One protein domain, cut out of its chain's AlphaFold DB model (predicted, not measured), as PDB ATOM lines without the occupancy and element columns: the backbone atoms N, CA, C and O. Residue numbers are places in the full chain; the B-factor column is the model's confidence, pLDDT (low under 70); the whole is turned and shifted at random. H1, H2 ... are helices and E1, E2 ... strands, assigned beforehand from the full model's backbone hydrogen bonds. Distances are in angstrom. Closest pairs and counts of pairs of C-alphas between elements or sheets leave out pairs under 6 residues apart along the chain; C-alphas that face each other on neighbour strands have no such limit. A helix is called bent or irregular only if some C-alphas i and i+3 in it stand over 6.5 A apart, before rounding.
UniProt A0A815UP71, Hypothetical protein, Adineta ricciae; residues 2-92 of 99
ATOM      1  N   ALA A   2     130.727 166.234 170.321       91.44
ATOM      2  CA  ALA A   2     130.677 164.893 169.715       91.44
ATOM      3  C   ALA A   2     129.552 163.977 170.245       91.44
ATOM      4  O   ALA A   2     128.806 163.412 169.454       91.44
ATOM      5  N   ILE A   3     129.363 163.882 171.568       94.25
ATOM      6  CA  ILE A   3     128.322 163.009 172.145       94.25
ATOM      7  C   ILE A   3     126.903 163.405 171.718       94.25
ATOM      8  O   ILE A   3     126.078 162.549 171.417       94.25
ATOM      9  N   HIS A   4     126.637 164.708 171.614       95.75
ATOM     10  CA  HIS A   4     125.347 165.213 171.154       95.75
ATOM     11  C   HIS A   4     125.100 164.849 169.685       95.75
ATOM     12  O   HIS A   4     123.996 164.445 169.331       95.75
ATOM     13  N   ALA A   5     126.137 164.929 168.843       96.38
ATOM     14  CA  ALA A   5     126.052 164.507 167.449       96.38
ATOM     15  C   ALA A   5     125.775 162.998 167.320       96.38
ATOM     16  O   ALA A   5     124.912 162.613 166.537       96.38
ATOM     17  N   ILE A   6     126.434 162.160 168.132       94.06
ATOM     18  CA  ILE A   6     126.205 160.705 168.156       94.06
ATOM     19  C   ILE A   6     124.764 160.387 168.567       94.06
ATOM     20  O   ILE A   6     124.099 159.604 167.896       94.06
ATOM     21  N   ILE A   7     124.255 161.027 169.626       94.56
ATOM     22  CA  ILE A   7     122.866 160.836 170.071       94.56
ATOM     23  C   ILE A   7     121.890 161.278 168.978       94.56
ATOM     24  O   ILE A   7     120.938 160.561 168.681       94.56
ATOM     25  N   LYS A   8     122.127 162.435 168.348       95.19
ATOM     26  CA  LYS A   8     121.279 162.932 167.260       95.19
ATOM     27  C   LYS A   8     121.265 161.969 166.070       95.19
ATOM     28  O   LYS A   8     120.198 161.707 165.529       95.19
ATOM     29  N   LEU A   9     122.419 161.411 165.702       92.75
ATOM     30  CA  LEU A   9     122.526 160.410 164.641       92.75
ATOM     31  C   LEU A   9     121.801 159.106 165.008       92.75
ATOM     32  O   LEU A   9     121.068 158.578 164.181       92.75
ATOM     33  N   ALA A  10     121.963 158.609 166.240       92.88
ATOM     34  CA  ALA A  10     121.261 157.419 166.728       92.88
ATOM     35  C   ALA A  10     119.741 157.576 166.636       92.88
ATOM     36  O   ALA A  10     119.076 156.697 166.097       92.88
ATOM     37  N   ARG A  11     119.206 158.721 167.080       92.06
ATOM     38  CA  ARG A  11     117.772 159.027 166.952       92.06
ATOM     39  C   ARG A  11     117.340 159.075 165.494       92.06
ATOM     40  O   ARG A  11     116.386 158.408 165.137       92.06
ATOM     41  N   GLN A  12     118.093 159.765 164.636       91.69
ATOM     42  CA  GLN A  12     117.777 159.829 163.209       91.69
ATOM     43  C   GLN A  12     117.687 158.430 162.581       91.69
ATOM     44  O   GLN A  12     116.743 158.158 161.848       91.69
ATOM     45  N   VAL A  13     118.635 157.533 162.873       89.50
ATOM     46  CA  VAL A  13     118.622 156.173 162.310       89.50
ATOM     47  C   VAL A  13     117.438 155.347 162.815       89.50
ATOM     48  O   VAL A  13     116.886 154.573 162.040       89.50
ATOM     49  N   LEU A  14     117.038 155.511 164.076       89.88
ATOM     50  CA  LEU A  14     115.879 154.807 164.630       89.88
ATOM     51  C   LEU A  14     114.552 155.387 164.112       89.88
ATOM     52  O   LEU A  14     113.662 154.631 163.748       89.88
ATOM     53  N   ASP A  15     114.447 156.712 164.012       91.06
ATOM     54  CA  ASP A  15     113.188 157.404 163.719       91.06
ATOM     55  C   ASP A  15     112.900 157.518 162.213       91.06
ATOM     56  O   ASP A  15     111.750 157.682 161.819       91.06
ATOM     57  N   THR A  16     113.921 157.464 161.349       89.62
ATOM     58  CA  THR A  16     113.771 157.693 159.891       89.62
ATOM     59  C   THR A  16     114.039 156.465 159.034       89.62
ATOM     60  O   THR A  16     114.261 156.571 157.828       89.62
ATOM     61  N   ASN A  17     114.019 155.287 159.650       88.38
ATOM     62  CA  ASN A  17     114.237 154.045 158.939       88.38
ATOM     63  C   ASN A  17     113.066 153.728 157.991       88.38
ATOM     64  O   ASN A  17     111.924 153.564 158.425       88.38
ATOM     65  N   CYS A  18     113.363 153.607 156.697       90.44
ATOM     66  CA  CYS A  18     112.384 153.331 155.651       90.44
ATOM     67  C   CYS A  18     112.822 152.142 154.795       90.44
ATOM     68  O   CYS A  18     114.009 151.966 154.520       90.44
ATOM     69  N   PHE A  19     111.859 151.361 154.311       90.94
ATOM     70  CA  PHE A  19     112.090 150.251 153.388       90.94
ATOM     71  C   PHE A  19     111.105 150.292 152.217       90.94
ATOM     72  O   PHE A  19     110.063 150.951 152.273       90.94
ATOM     73  N   VAL A  20     111.460 149.599 151.134       94.88
ATOM     74  CA  VAL A  20     110.627 149.489 149.934       94.88
ATOM     75  C   VAL A  20     110.095 148.072 149.824       94.88
ATOM     76  O   VAL A  20     110.859 147.110 149.876       94.88
ATOM     77  N   PHE A  21     108.787 147.950 149.632       95.81
ATOM     78  CA  PHE A  21     108.121 146.682 149.370       95.81
ATOM     79  C   PHE A  21     107.057 146.900 148.293       95.81
ATOM     80  O   PHE A  21     106.286 147.854 148.371       95.81
ATOM     81  N   GLU A  22     107.070 146.079 147.240       97.12
ATOM     82  CA  GLU A  22     106.141 146.192 146.097       97.12
ATOM     83  C   GLU A  22     106.059 147.609 145.488       97.12
ATOM     84  O   GLU A  22     104.991 148.115 145.148       97.12
ATOM     85  N   GLY A  23     107.205 148.290 145.383       96.81
ATOM     86  CA  GLY A  23     107.292 149.646 144.825       96.81
ATOM     87  C   GLY A  23     106.708 150.750 145.715       96.81
ATOM     88  O   GLY A  23     106.667 151.907 145.296       96.81
ATOM     89  N   LYS A  24     106.278 150.427 146.939       97.69
ATOM     90  CA  LYS A  24     105.789 151.385 147.934       97.69
ATOM     91  C   LYS A  24     106.825 151.594 149.034       97.69
ATOM     92  O   LYS A  24     107.572 150.682 149.380       97.69
ATOM     93  N   TYR A  25     106.846 152.808 149.574       95.62
ATOM     94  CA  TYR A  25     107.725 153.199 150.671       95.62
ATOM     95  C   TYR A  25     106.994 153.061 152.001       95.62
ATOM     96  O   TYR A  25     105.870 153.544 152.148       95.62
ATOM     97  N   TYR A  26     107.661 152.443 152.968       94.19
ATOM     98  CA  TYR A  26     107.155 152.240 154.317       94.19
ATOM     99  C   TYR A  26     108.175 152.748 155.321       94.19
ATOM    100  O   TYR A  26     109.373 152.516 155.161       94.19
ATOM    101  N   GLN A  27     107.697 153.418 156.364       92.56
ATOM    102  CA  GLN A  27     108.513 153.764 157.520       92.56
ATOM    103  C   GLN A  27     108.359 152.668 158.569       92.56
ATOM    104  O   GLN A  27     107.240 152.287 158.923       92.56
ATOM    105  N   GLN A  28     109.480 152.166 159.070       91.56
ATOM    106  CA  GLN A  28     109.480 151.284 160.224       91.56
ATOM    107  C   GLN A  28     109.314 152.148 161.479       91.56
ATOM    108  O   GLN A  28     110.126 153.029 161.741       91.56
ATOM    109  N   VAL A  29     108.230 151.918 162.220       89.50
ATOM    110  CA  VAL A  29     107.857 152.713 163.407       89.50
ATOM    111  C   VAL A  29     108.167 152.012 164.730       89.50
ATOM    112  O   VAL A  29     108.013 152.610 165.791       89.50
ATOM    113  N   LEU A  30     108.577 150.744 164.667       86.00
ATOM    114  CA  LEU A  30     108.922 149.914 165.814       86.00
ATOM    115  C   LEU A  30     110.237 149.189 165.529       86.00
ATOM    116  O   LEU A  30     110.429 148.676 164.424       86.00
ATOM    117  N   ASP A  31     111.115 149.150 166.529       84.31
ATOM    118  CA  ASP A  31     112.469 148.594 166.453       84.31
ATOM    119  C   ASP A  31     113.357 149.245 165.378       84.31
ATOM    120  O   ASP A  31     112.974 150.181 164.677       84.31
ATOM    121  N   GLY A  32     114.602 148.784 165.271       86.44
ATOM    122  CA  GLY A  32     115.511 149.246 164.227       86.44
ATOM    123  C   GLY A  32     115.522 148.337 162.995       86.44
ATOM    124  O   GLY A  32     115.098 147.182 163.043       86.44
ATOM    125  N   ALA A  33     116.069 148.845 161.889       88.62
ATOM    126  CA  ALA A  33     116.201 148.090 160.643       88.62
ATOM    127  C   ALA A  33     117.030 146.813 160.822       88.62
ATOM    128  O   ALA A  33     118.209 146.868 161.197       88.62
ATOM    129  N   LEU A  34     116.459 145.672 160.438       85.88
ATOM    130  CA  LEU A  34     117.230 144.446 160.261       85.88
ATOM    131  C   LEU A  34     118.259 144.646 159.137       85.88
ATOM    132  O   LEU A  34     117.956 145.195 158.081       85.88
ATOM    133  N   GLY A  35     119.502 144.228 159.381       84.94
ATOM    134  CA  GLY A  35     120.614 144.389 158.436       84.94
ATOM    135  C   GLY A  35     121.377 145.714 158.539       84.94
ATOM    136  O   GLY A  35     122.445 145.829 157.943       84.94
ATOM    137  N   SER A  36     120.910 146.686 159.334       88.50
ATOM    138  CA  SER A  36     121.675 147.906 159.626       88.50
ATOM    139  C   SER A  36     122.786 147.621 160.653       88.50
ATOM    140  O   SER A  36     122.484 147.262 161.798       88.50
ATOM    141  N   PRO A  37     124.078 147.833 160.319       89.62
ATOM    142  CA  PRO A  37     125.172 147.681 161.285       89.62
ATOM    143  C   PRO A  37     125.035 148.628 162.484       89.62
ATOM    144  O   PRO A  37     125.449 148.309 163.602       89.62
ATOM    145  N   PHE A  38     124.424 149.795 162.268       90.50
ATOM    146  CA  PHE A  38     124.224 150.779 163.323       90.50
ATOM    147  C   PHE A  38     123.116 150.350 164.284       90.50
ATOM    148  O   PHE A  38     123.306 150.404 165.496       90.50
ATOM    149  N   THR A  39     122.013 149.812 163.758       91.56
ATOM    150  CA  THR A  39     120.957 149.204 164.576       91.56
ATOM    151  C   THR A  39     121.498 148.046 165.408       91.56
ATOM    152  O   THR A  39     121.245 148.001 166.607       91.56
ATOM    153  N   MET A  40     122.308 147.161 164.814       92.06
ATOM    154  CA  MET A  40     122.954 146.058 165.540       92.06
ATOM    155  C   MET A  40     123.825 146.564 166.700       92.06
ATOM    156  O   MET A  40     123.830 145.997 167.791       92.06
ATOM    157  N   THR A  41     124.543 147.667 166.490       93.00
ATOM    158  CA  THR A  41     125.365 148.290 167.535       93.00
ATOM    159  C   THR A  41     124.500 148.846 168.669       93.00
ATOM    160  O   THR A  41     124.798 148.612 169.839       93.00
ATOM    161  N   LEU A  42     123.404 149.537 168.340       92.56
ATOM    162  CA  LEU A  42     122.460 150.065 169.330       92.56
ATOM    163  C   LEU A  42     121.774 148.941 170.120       92.56
ATOM    164  O   LEU A  42     121.695 149.035 171.344       92.56
ATOM    165  N   ALA A  43     121.366 147.860 169.449       92.25
ATOM    166  CA  ALA A  43     120.795 146.676 170.085       92.25
ATOM    167  C   ALA A  43     121.782 146.036 171.073       92.25
ATOM    168  O   ALA A  43     121.422 145.769 172.216       92.25
ATOM    169  N   ASN A  44     123.055 145.882 170.692       93.06
ATOM    170  CA  ASN A  44     124.088 145.363 171.592       93.06
ATOM    171  C   ASN A  44     124.303 146.247 172.828       93.06
ATOM    172  O   ASN A  44     124.478 145.718 173.922       93.06
ATOM    173  N   ILE A  45     124.278 147.576 172.678       92.88
ATOM    174  CA  ILE A  45     124.390 148.509 173.812       92.88
ATOM    175  C   ILE A  45     123.173 148.394 174.735       92.88
ATOM    176  O   ILE A  45     123.321 148.428 175.957       92.88
ATOM    177  N   TYR A  46     121.976 148.291 174.159       92.25
ATOM    178  CA  TYR A  46     120.731 148.166 174.906       92.25
ATOM    179  C   TYR A  46     120.685 146.854 175.702       92.25
ATOM    180  O   TYR A  46     120.529 146.890 176.923       92.25
ATOM    181  N   ILE A  47     120.947 145.717 175.046       92.31
ATOM    182  CA  ILE A  47     120.977 144.403 175.696       92.31
ATOM    183  C   ILE A  47     122.088 144.321 176.743       92.31
ATOM    184  O   ILE A  47     121.819 143.827 177.832       92.31
ATOM    185  N   LEU A  48     123.278 144.892 176.498       91.94
ATOM    186  CA  LEU A  48     124.362 144.920 177.492       91.94
ATOM    187  C   LEU A  48     123.922 145.553 178.820       91.94
ATOM    188  O   LEU A  48     124.265 145.068 179.900       91.94
ATOM    189  N   LYS A  49     123.149 146.643 178.756       91.06
ATOM    190  CA  LYS A  49     122.616 147.300 179.958       91.06
ATOM    191  C   LYS A  49     121.611 146.416 180.691       91.06
ATOM    192  O   LYS A  49     121.617 146.389 181.922       91.06
ATOM    193  N   TRP A  50     120.768 145.702 179.952       91.75
ATOM    194  CA  TRP A  50     119.780 144.785 180.515       91.75
ATOM    195  C   TRP A  50     120.446 143.554 181.167       91.75
ATOM    196  O   TRP A  50     120.170 143.243 182.335       91.75
ATOM    197  N   GLU A  51     121.390 142.919 180.460       91.69
ATOM    198  CA  GLU A  51     122.063 141.668 180.852       91.69
ATOM    199  C   GLU A  51     123.137 141.860 181.935       91.69
ATOM    200  O   GLU A  51     123.554 140.887 182.560       91.69
ATOM    201  N   HIS A  52     123.562 143.100 182.212       91.56
ATOM    202  CA  HIS A  52     124.685 143.397 183.109       91.56
ATOM    203  C   HIS A  52     124.613 142.650 184.451       91.56
ATOM    204  O   HIS A  52     125.585 142.039 184.878       91.56
ATOM    205  N   SER A  53     123.456 142.635 185.122       90.62
ATOM    206  CA  SER A  53     123.345 141.931 186.412       90.62
ATOM    207  C   SER A  53     123.411 140.409 186.291       90.62
ATOM    208  O   SER A  53     123.775 139.748 187.258       90.62
ATOM    209  N   LEU A  54     122.986 139.855 185.152       91.25
ATOM    210  CA  LEU A  54     123.054 138.422 184.884       91.25
ATOM    211  C   LEU A  54     124.510 138.020 184.637       91.25
ATOM    212  O   LEU A  54     124.976 137.061 185.241       91.25
ATOM    213  N   ILE A  55     125.247 138.818 183.859       93.38
ATOM    214  CA  ILE A  55     126.690 138.640 183.652       93.38
ATOM    215  C   ILE A  55     127.440 138.663 184.989       93.38
ATOM    216  O   ILE A  55     128.232 137.765 185.263       93.38
ATOM    217  N   GLU A  56     127.185 139.662 185.837       93.81
ATOM    218  CA  GLU A  56     127.860 139.764 187.137       93.81
ATOM    219  C   GLU A  56     127.494 138.604 188.074       93.81
ATOM    220  O   GLU A  56     128.356 138.095 188.788       93.81
ATOM    221  N   PHE A  57     126.243 138.126 188.033       93.06
ATOM    222  CA  PHE A  57     125.835 136.926 188.762       93.06
ATOM    223  C   PHE A  57     126.591 135.680 188.282       93.06
ATOM    224  O   PHE A  57     127.117 134.944 189.112       93.06
ATOM    225  N   GLN A  58     126.694 135.458 186.972       94.50
ATOM    226  CA  GLN A  58     127.402 134.300 186.416       94.50
ATOM    227  C   GLN A  58     128.891 134.332 186.776       94.50
ATOM    228  O   GLN A  58     129.427 133.349 187.283       94.50
ATOM    229  N   LYS A  59     129.544 135.495 186.631       94.19
ATOM    230  CA  LYS A  59     130.950 135.680 187.027       94.19
ATOM    231  C   LYS A  59     131.189 135.372 188.504       94.19
ATOM    232  O   LYS A  59     132.166 134.710 188.828       94.19
ATOM    233  N   ALA A  60     130.308 135.837 189.392       94.25
ATOM    234  CA  ALA A  60     130.445 135.610 190.831       94.25
ATOM    235  C   ALA A  60     130.346 134.124 191.221       94.25
ATOM    236  O   ALA A  60     130.884 133.736 192.255       94.25
ATOM    237  N   ASN A  61     129.686 133.306 190.397       94.12
ATOM    238  CA  ASN A  61     129.549 131.865 190.599       94.12
ATOM    239  C   ASN A  61     130.540 131.038 189.757       94.12
ATOM    240  O   ASN A  61     130.438 129.821 189.746       94.12
ATOM    241  N   ASN A  62     131.511 131.667 189.078       94.88
ATOM    242  CA  ASN A  62     132.426 131.008 188.131       94.88
ATOM    243  C   ASN A  62     131.712 130.254 186.988       94.88
ATOM    244  O   ASN A  62     132.222 129.258 186.478       94.88
ATOM    245  N   GLU A  63     130.558 130.763 186.557       95.19
ATOM    246  CA  GLU A  63     129.760 130.206 185.466       95.19
ATOM    247  C   GLU A  63     130.080 130.869 184.121       95.19
ATOM    248  O   GLU A  63     130.516 132.021 184.036       95.19
ATOM    249  N   ILE A  64     129.797 130.152 183.037       91.50
ATOM    250  CA  ILE A  64     129.902 130.650 181.671       91.50
ATOM    251  C   ILE A  64     128.640 131.450 181.327       91.50
ATOM    252  O   ILE A  64     127.506 131.029 181.563       91.50
ATOM    253  N   CYS A  65     128.855 132.619 180.725       92.62
ATOM    254  CA  CYS A  65     127.819 133.462 180.145       92.62
ATOM    255  C   CYS A  65     128.308 133.974 178.792       92.62
ATOM    256  O   CYS A  65     129.285 134.719 178.725       92.62
ATOM    257  N   GLY A  66     127.640 133.568 177.718       91.25
ATOM    258  CA  GLY A  66     127.923 134.007 176.357       91.25
ATOM    259  C   GLY A  66     126.662 134.535 175.692       91.25
ATOM    260  O   GLY A  66     125.567 134.064 175.979       91.25
ATOM    261  N   ARG A  67     126.812 135.500 174.787       92.81
ATOM    262  CA  ARG A  67     125.712 135.986 173.953       92.81
ATOM    263  C   ARG A  67     126.157 136.105 172.507       92.81
ATOM    264  O   ARG A  67     127.243 136.618 172.228       92.81
ATOM    265  N   TYR A  68     125.295 135.684 171.594       90.62
ATOM    266  CA  TYR A  68     125.423 135.932 170.169       90.62
ATOM    267  C   TYR A  68     124.147 136.591 169.655       90.62
ATOM    268  O   TYR A  68     123.129 135.937 169.487       90.62
ATOM    269  N   ARG A  69     124.224 137.905 169.399       85.88
ATOM    270  CA  ARG A  69     123.073 138.748 169.028       85.88
ATOM    271  C   ARG A  69     121.956 138.649 170.073       85.88
ATOM    272  O   ARG A  69     122.092 139.278 171.124       85.88
ATOM    273  N   ASP A  70     120.914 137.893 169.773       87.44
ATOM    274  CA  ASP A  70     119.704 137.633 170.545       87.44
ATOM    275  C   ASP A  70     119.740 136.302 171.318       87.44
ATOM    276  O   ASP A  70     118.983 136.145 172.272       87.44
ATOM    277  N   ASP A  71     120.673 135.400 171.006       90.44
ATOM    278  CA  ASP A  71     120.836 134.126 171.711       90.44
ATOM    279  C   ASP A  71     121.785 134.254 172.906       90.44
ATOM    280  O   ASP A  71     122.919 134.728 172.772       90.44
ATOM    281  N   VAL A  72     121.363 133.762 174.073       90.69
ATOM    282  CA  VAL A  72     122.172 133.743 175.299       90.69
ATOM    283  C   VAL A  72     122.434 132.301 175.731       90.69
ATOM    284  O   VAL A  72     121.525 131.482 175.816       90.69
ATOM    285  N   PHE A  73     123.693 132.002 176.042       91.25
ATOM    286  CA  PHE A  73     124.154 130.725 176.572       91.25
ATOM    287  C   PHE A  73     124.660 130.900 178.006       91.25
ATOM    288  O   PHE A  73     125.503 131.760 178.271       91.25
ATOM    289  N   LEU A  74     124.169 130.065 178.923       92.38
ATOM    290  CA  LEU A  74     124.464 130.134 180.354       92.38
ATOM    291  C   LEU A  74     124.752 128.730 180.891       92.38
ATOM    292  O   LEU A  74     124.041 127.786 180.549       92.38
ATOM    293  N   THR A  75     125.745 128.601 181.768       93.81
ATOM    294  CA  THR A  75     125.888 127.429 182.647       93.81
ATOM    295  C   THR A  75     125.383 127.768 184.046       93.81
ATOM    296  O   THR A  75     125.339 128.938 184.422       93.81
ATOM    297  N   ALA A  76     124.917 126.770 184.793       93.69
ATOM    298  CA  ALA A  76     124.498 126.973 186.172       93.69
ATOM    299  C   ALA A  76     124.574 125.674 186.973       93.69
ATOM    300  O   ALA A  76     123.924 124.686 186.627       93.69
ATOM    301  N   ASP A  77     125.244 125.741 188.116       92.50
ATOM    302  CA  ASP A  77     125.250 124.713 189.153       92.50
ATOM    303  C   ASP A  77     123.876 124.586 189.834       92.50
ATOM    304  O   ASP A  77     123.490 123.521 190.316       92.50
ATOM    305  N   SER A  78     123.096 125.678 189.864       93.44
ATOM    306  CA  SER A  78     121.736 125.701 190.408       93.44
ATOM    307  C   SER A  78     120.748 126.334 189.437       93.44
ATOM    308  O   SER A  78     120.609 127.559 189.355       93.44
ATOM    309  N   LEU A  79     119.964 125.480 188.775       92.31
ATOM    310  CA  LEU A  79     118.875 125.915 187.900       92.31
ATOM    311  C   LEU A  79     117.865 126.809 188.638       92.31
ATOM    312  O   LEU A  79     117.381 127.787 188.081       92.31
ATOM    313  N   HIS A  80     117.587 126.527 189.915       94.00
ATOM    314  CA  HIS A  80     116.642 127.313 190.709       94.00
ATOM    315  C   HIS A  80     117.086 128.775 190.886       94.00
ATOM    316  O   HIS A  80     116.294 129.694 190.672       94.00
ATOM    317  N   GLN A  81     118.357 129.000 191.237       93.00
ATOM    318  CA  GLN A  81     118.909 130.351 191.380       93.00
ATOM    319  C   GLN A  81     118.937 131.087 190.039       93.00
ATOM    320  O   GLN A  81     118.565 132.262 189.976       93.00
ATOM    321  N   LEU A  82     119.308 130.385 188.962       92.81
ATOM    322  CA  LEU A  82     119.283 130.943 187.615       92.81
ATOM    323  C   LEU A  82     117.867 131.392 187.224       92.81
ATOM    324  O   LEU A  82     117.686 132.535 186.810       92.81
ATOM    325  N   CYS A  83     116.851 130.551 187.437       93.00
ATOM    326  CA  CYS A  83     115.456 130.895 187.157       93.00
ATOM    327  C   CYS A  83     114.993 132.135 187.935       93.00
ATOM    328  O   CYS A  83     114.325 132.997 187.370       93.00
ATOM    329  N   ILE A  84     115.373 132.280 189.210       93.69
ATOM    330  CA  ILE A  84     115.064 133.492 189.987       93.69
ATOM    331  C   ILE A  84     115.689 134.733 189.335       93.69
ATOM    332  O   ILE A  84     115.026 135.765 189.211       93.69
ATOM    333  N   LYS A  85     116.952 134.650 188.900       92.56
ATOM    334  CA  LYS A  85     117.648 135.772 188.253       92.56
ATOM    335  C   LYS A  85     117.062 136.120 186.889       92.56
ATOM    336  O   LYS A  85     116.906 137.307 186.613       92.56
ATOM    337  N   LEU A  86     116.690 135.123 186.088       92.38
ATOM    338  CA  LEU A  86     116.016 135.327 184.804       92.38
ATOM    339  C   LEU A  86     114.643 135.981 184.994       92.38
ATOM    340  O   LEU A  86     114.374 136.994 184.359       92.38
ATOM    341  N   ASN A  87     113.844 135.519 185.959       92.00
ATOM    342  CA  ASN A  87     112.550 136.131 186.293       92.00
ATOM    343  C   ASN A  87     112.683 137.591 186.762       92.00
ATOM    344  O   ASN A  87     111.791 138.408 186.537       92.00
ATOM    345  N   ILE A  88     113.771 137.932 187.461       91.62
ATOM    346  CA  ILE A  88     114.064 139.325 187.822       91.62
ATOM    347  C   ILE A  88     114.450 140.125 186.577       91.62
ATOM    348  O   ILE A  88     114.005 141.260 186.438       91.62
ATOM    349  N   ALA A  89     115.285 139.564 185.697       89.62
ATOM    350  CA  ALA A  89     115.744 140.231 184.484       89.62
ATOM    351  C   ALA A  89     114.591 140.514 183.509       89.62
ATOM    352  O   ALA A  89     114.485 141.636 183.020       89.62
ATOM    353  N   GLU A  90     113.690 139.553 183.303       90.12
ATOM    354  CA  GLU A  90     112.494 139.700 182.461       90.12
ATOM    355  C   GLU A  90     111.603 140.862 182.924       90.12
ATOM    356  O   GLU A  90     111.093 141.625 182.116       90.12
ATOM    357  N   LYS A  91     111.492 141.087 184.238       90.75
ATOM    358  CA  LYS A  91     110.683 142.182 184.803       90.75
ATOM    359  C   LYS A  91     111.330 143.568 184.718       90.75
ATOM    360  O   LYS A  91     110.723 144.535 185.173       90.75
ATOM    361  N   LYS A  92     112.570 143.687 184.234       89.69
ATOM    362  CA  LYS A  92     113.264 144.987 184.176       89.69
ATOM    363  C   LYS A  92     112.805 145.865 183.025       89.69
ATOM    364  O   LYS A  92     112.940 147.082 183.131       89.69
TER     365      LYS A  92
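This is residues 2 to 92 of the 99 residues of the protein "Hypothetical protein" of Adineta ricciae (UniProt A0A815UP71). A loose, spread-out chain is built along one long bent helix, H2: near its second arm, H2b, lie the small two-stranded hairpin E3 and E4 and the last helix, H3, while at the other end the last part of H1, residues 10 to 14, meets residues 38 to 42 of the first arm, H2a, to make a corner, and a second hairpin, E1 and E2, reaches away from the rest. Residues 2 to 8, which belong to H1, and residues 20 to 25, at the turn of the hairpin E1 and E2, stick out free. The printed part has 91 residues with three named helices and four named strands, in the order H1 E1 E2 H2 E3 E4 H3; each of the two sheets, E1 - E2 and E3 - E4, has two antiparallel strands, and the class is mixed, helices and strands. The whole is loose, with a radius of gyration of the C-alphas of 17.6 A, and the C-alphas span 53 by 37 by 21 A.

The two sheets have the same number of strands; begin with the one of E3, residues 65 to 68, and E4, residues 71 to 74. Find C-alpha 65 at (127.819, 133.462, 180.145), where E3 begins. Before it comes H2, residues 37 to 60, which by its hydrogen bonds was assigned as one helix but is bent: C-alphas 50 and 53 are 7.5 A apart. Its arm H2a, residues 37 to 50, runs 20.2 A from first to last C-alpha, and its arm H2b, residues 53 to 60, runs 10.5 A; residues 51 and 52 belong to neither. After E4 comes H3, residues 79 to 90, 16.1 A long, which ends at C-alpha 90 at (112.494, 139.700, 182.461). Now go to the first printed residue, C-alpha 2 at (130.677, 164.893, 169.715): from there H1, residues 2 to 15, runs 19.9 A. It is followed by E1, residues 18 to 21, and E2, residues 24 to 27.

Look first at the hairpin E3 and E4, antiparallel with 166 degrees between their directions; N 68 and O 71 are 2.8 A apart and N 66 and O 73 are 2.9 A apart, both within hydrogen-bond range. From E3, the closest C-alphas to H2b are those of Cys 65 and Gln 58, 6.3 A apart. H2a is apart from both E3 and E4, and the lines of H2a and H2b stand at a steep tilt of 67 degrees. H3, with residues 85 to 89 alone, only just touches H2b, with 3 pairs of C-alphas within 8 A; the closest are those of Lys 85 and Leu 54, 6.9 A apart. These two run opposite ways at a shallow tilt of 29 degrees. H3 is close to H2a but not clearly touching, the closest C-alphas being those of Ala 89 and Trp 50, 7.3 A apart. At the other end, H1 touches H2a with residues 10 to 14 alone; the closest C-alphas are those of Leu 14 and Thr 39, 7.6 A apart, and the lines are about perpendicular at 77 degrees. The hairpin E1 and E2 is antiparallel at 148 degrees, with N 19 and O 26 2.9 A apart, within hydrogen-bond range; E1 is apart from H2a. In H1, H2a, H2b and H3 every O i to N i+4 pair is within hydrogen-bond range.

The two C-alphas farthest apart are those of Gly 23 and Asp 77, at 53.9 A. Without the stretches that stand free, the body of 78 residues spans 47 by 21 by 17 A. The printed part has no cut and no long link; the link from E2 to H2, 9 residues, is short, and the others are tight. The mean pLDDT of the printed part is 92.0, and no printed residue is under 70.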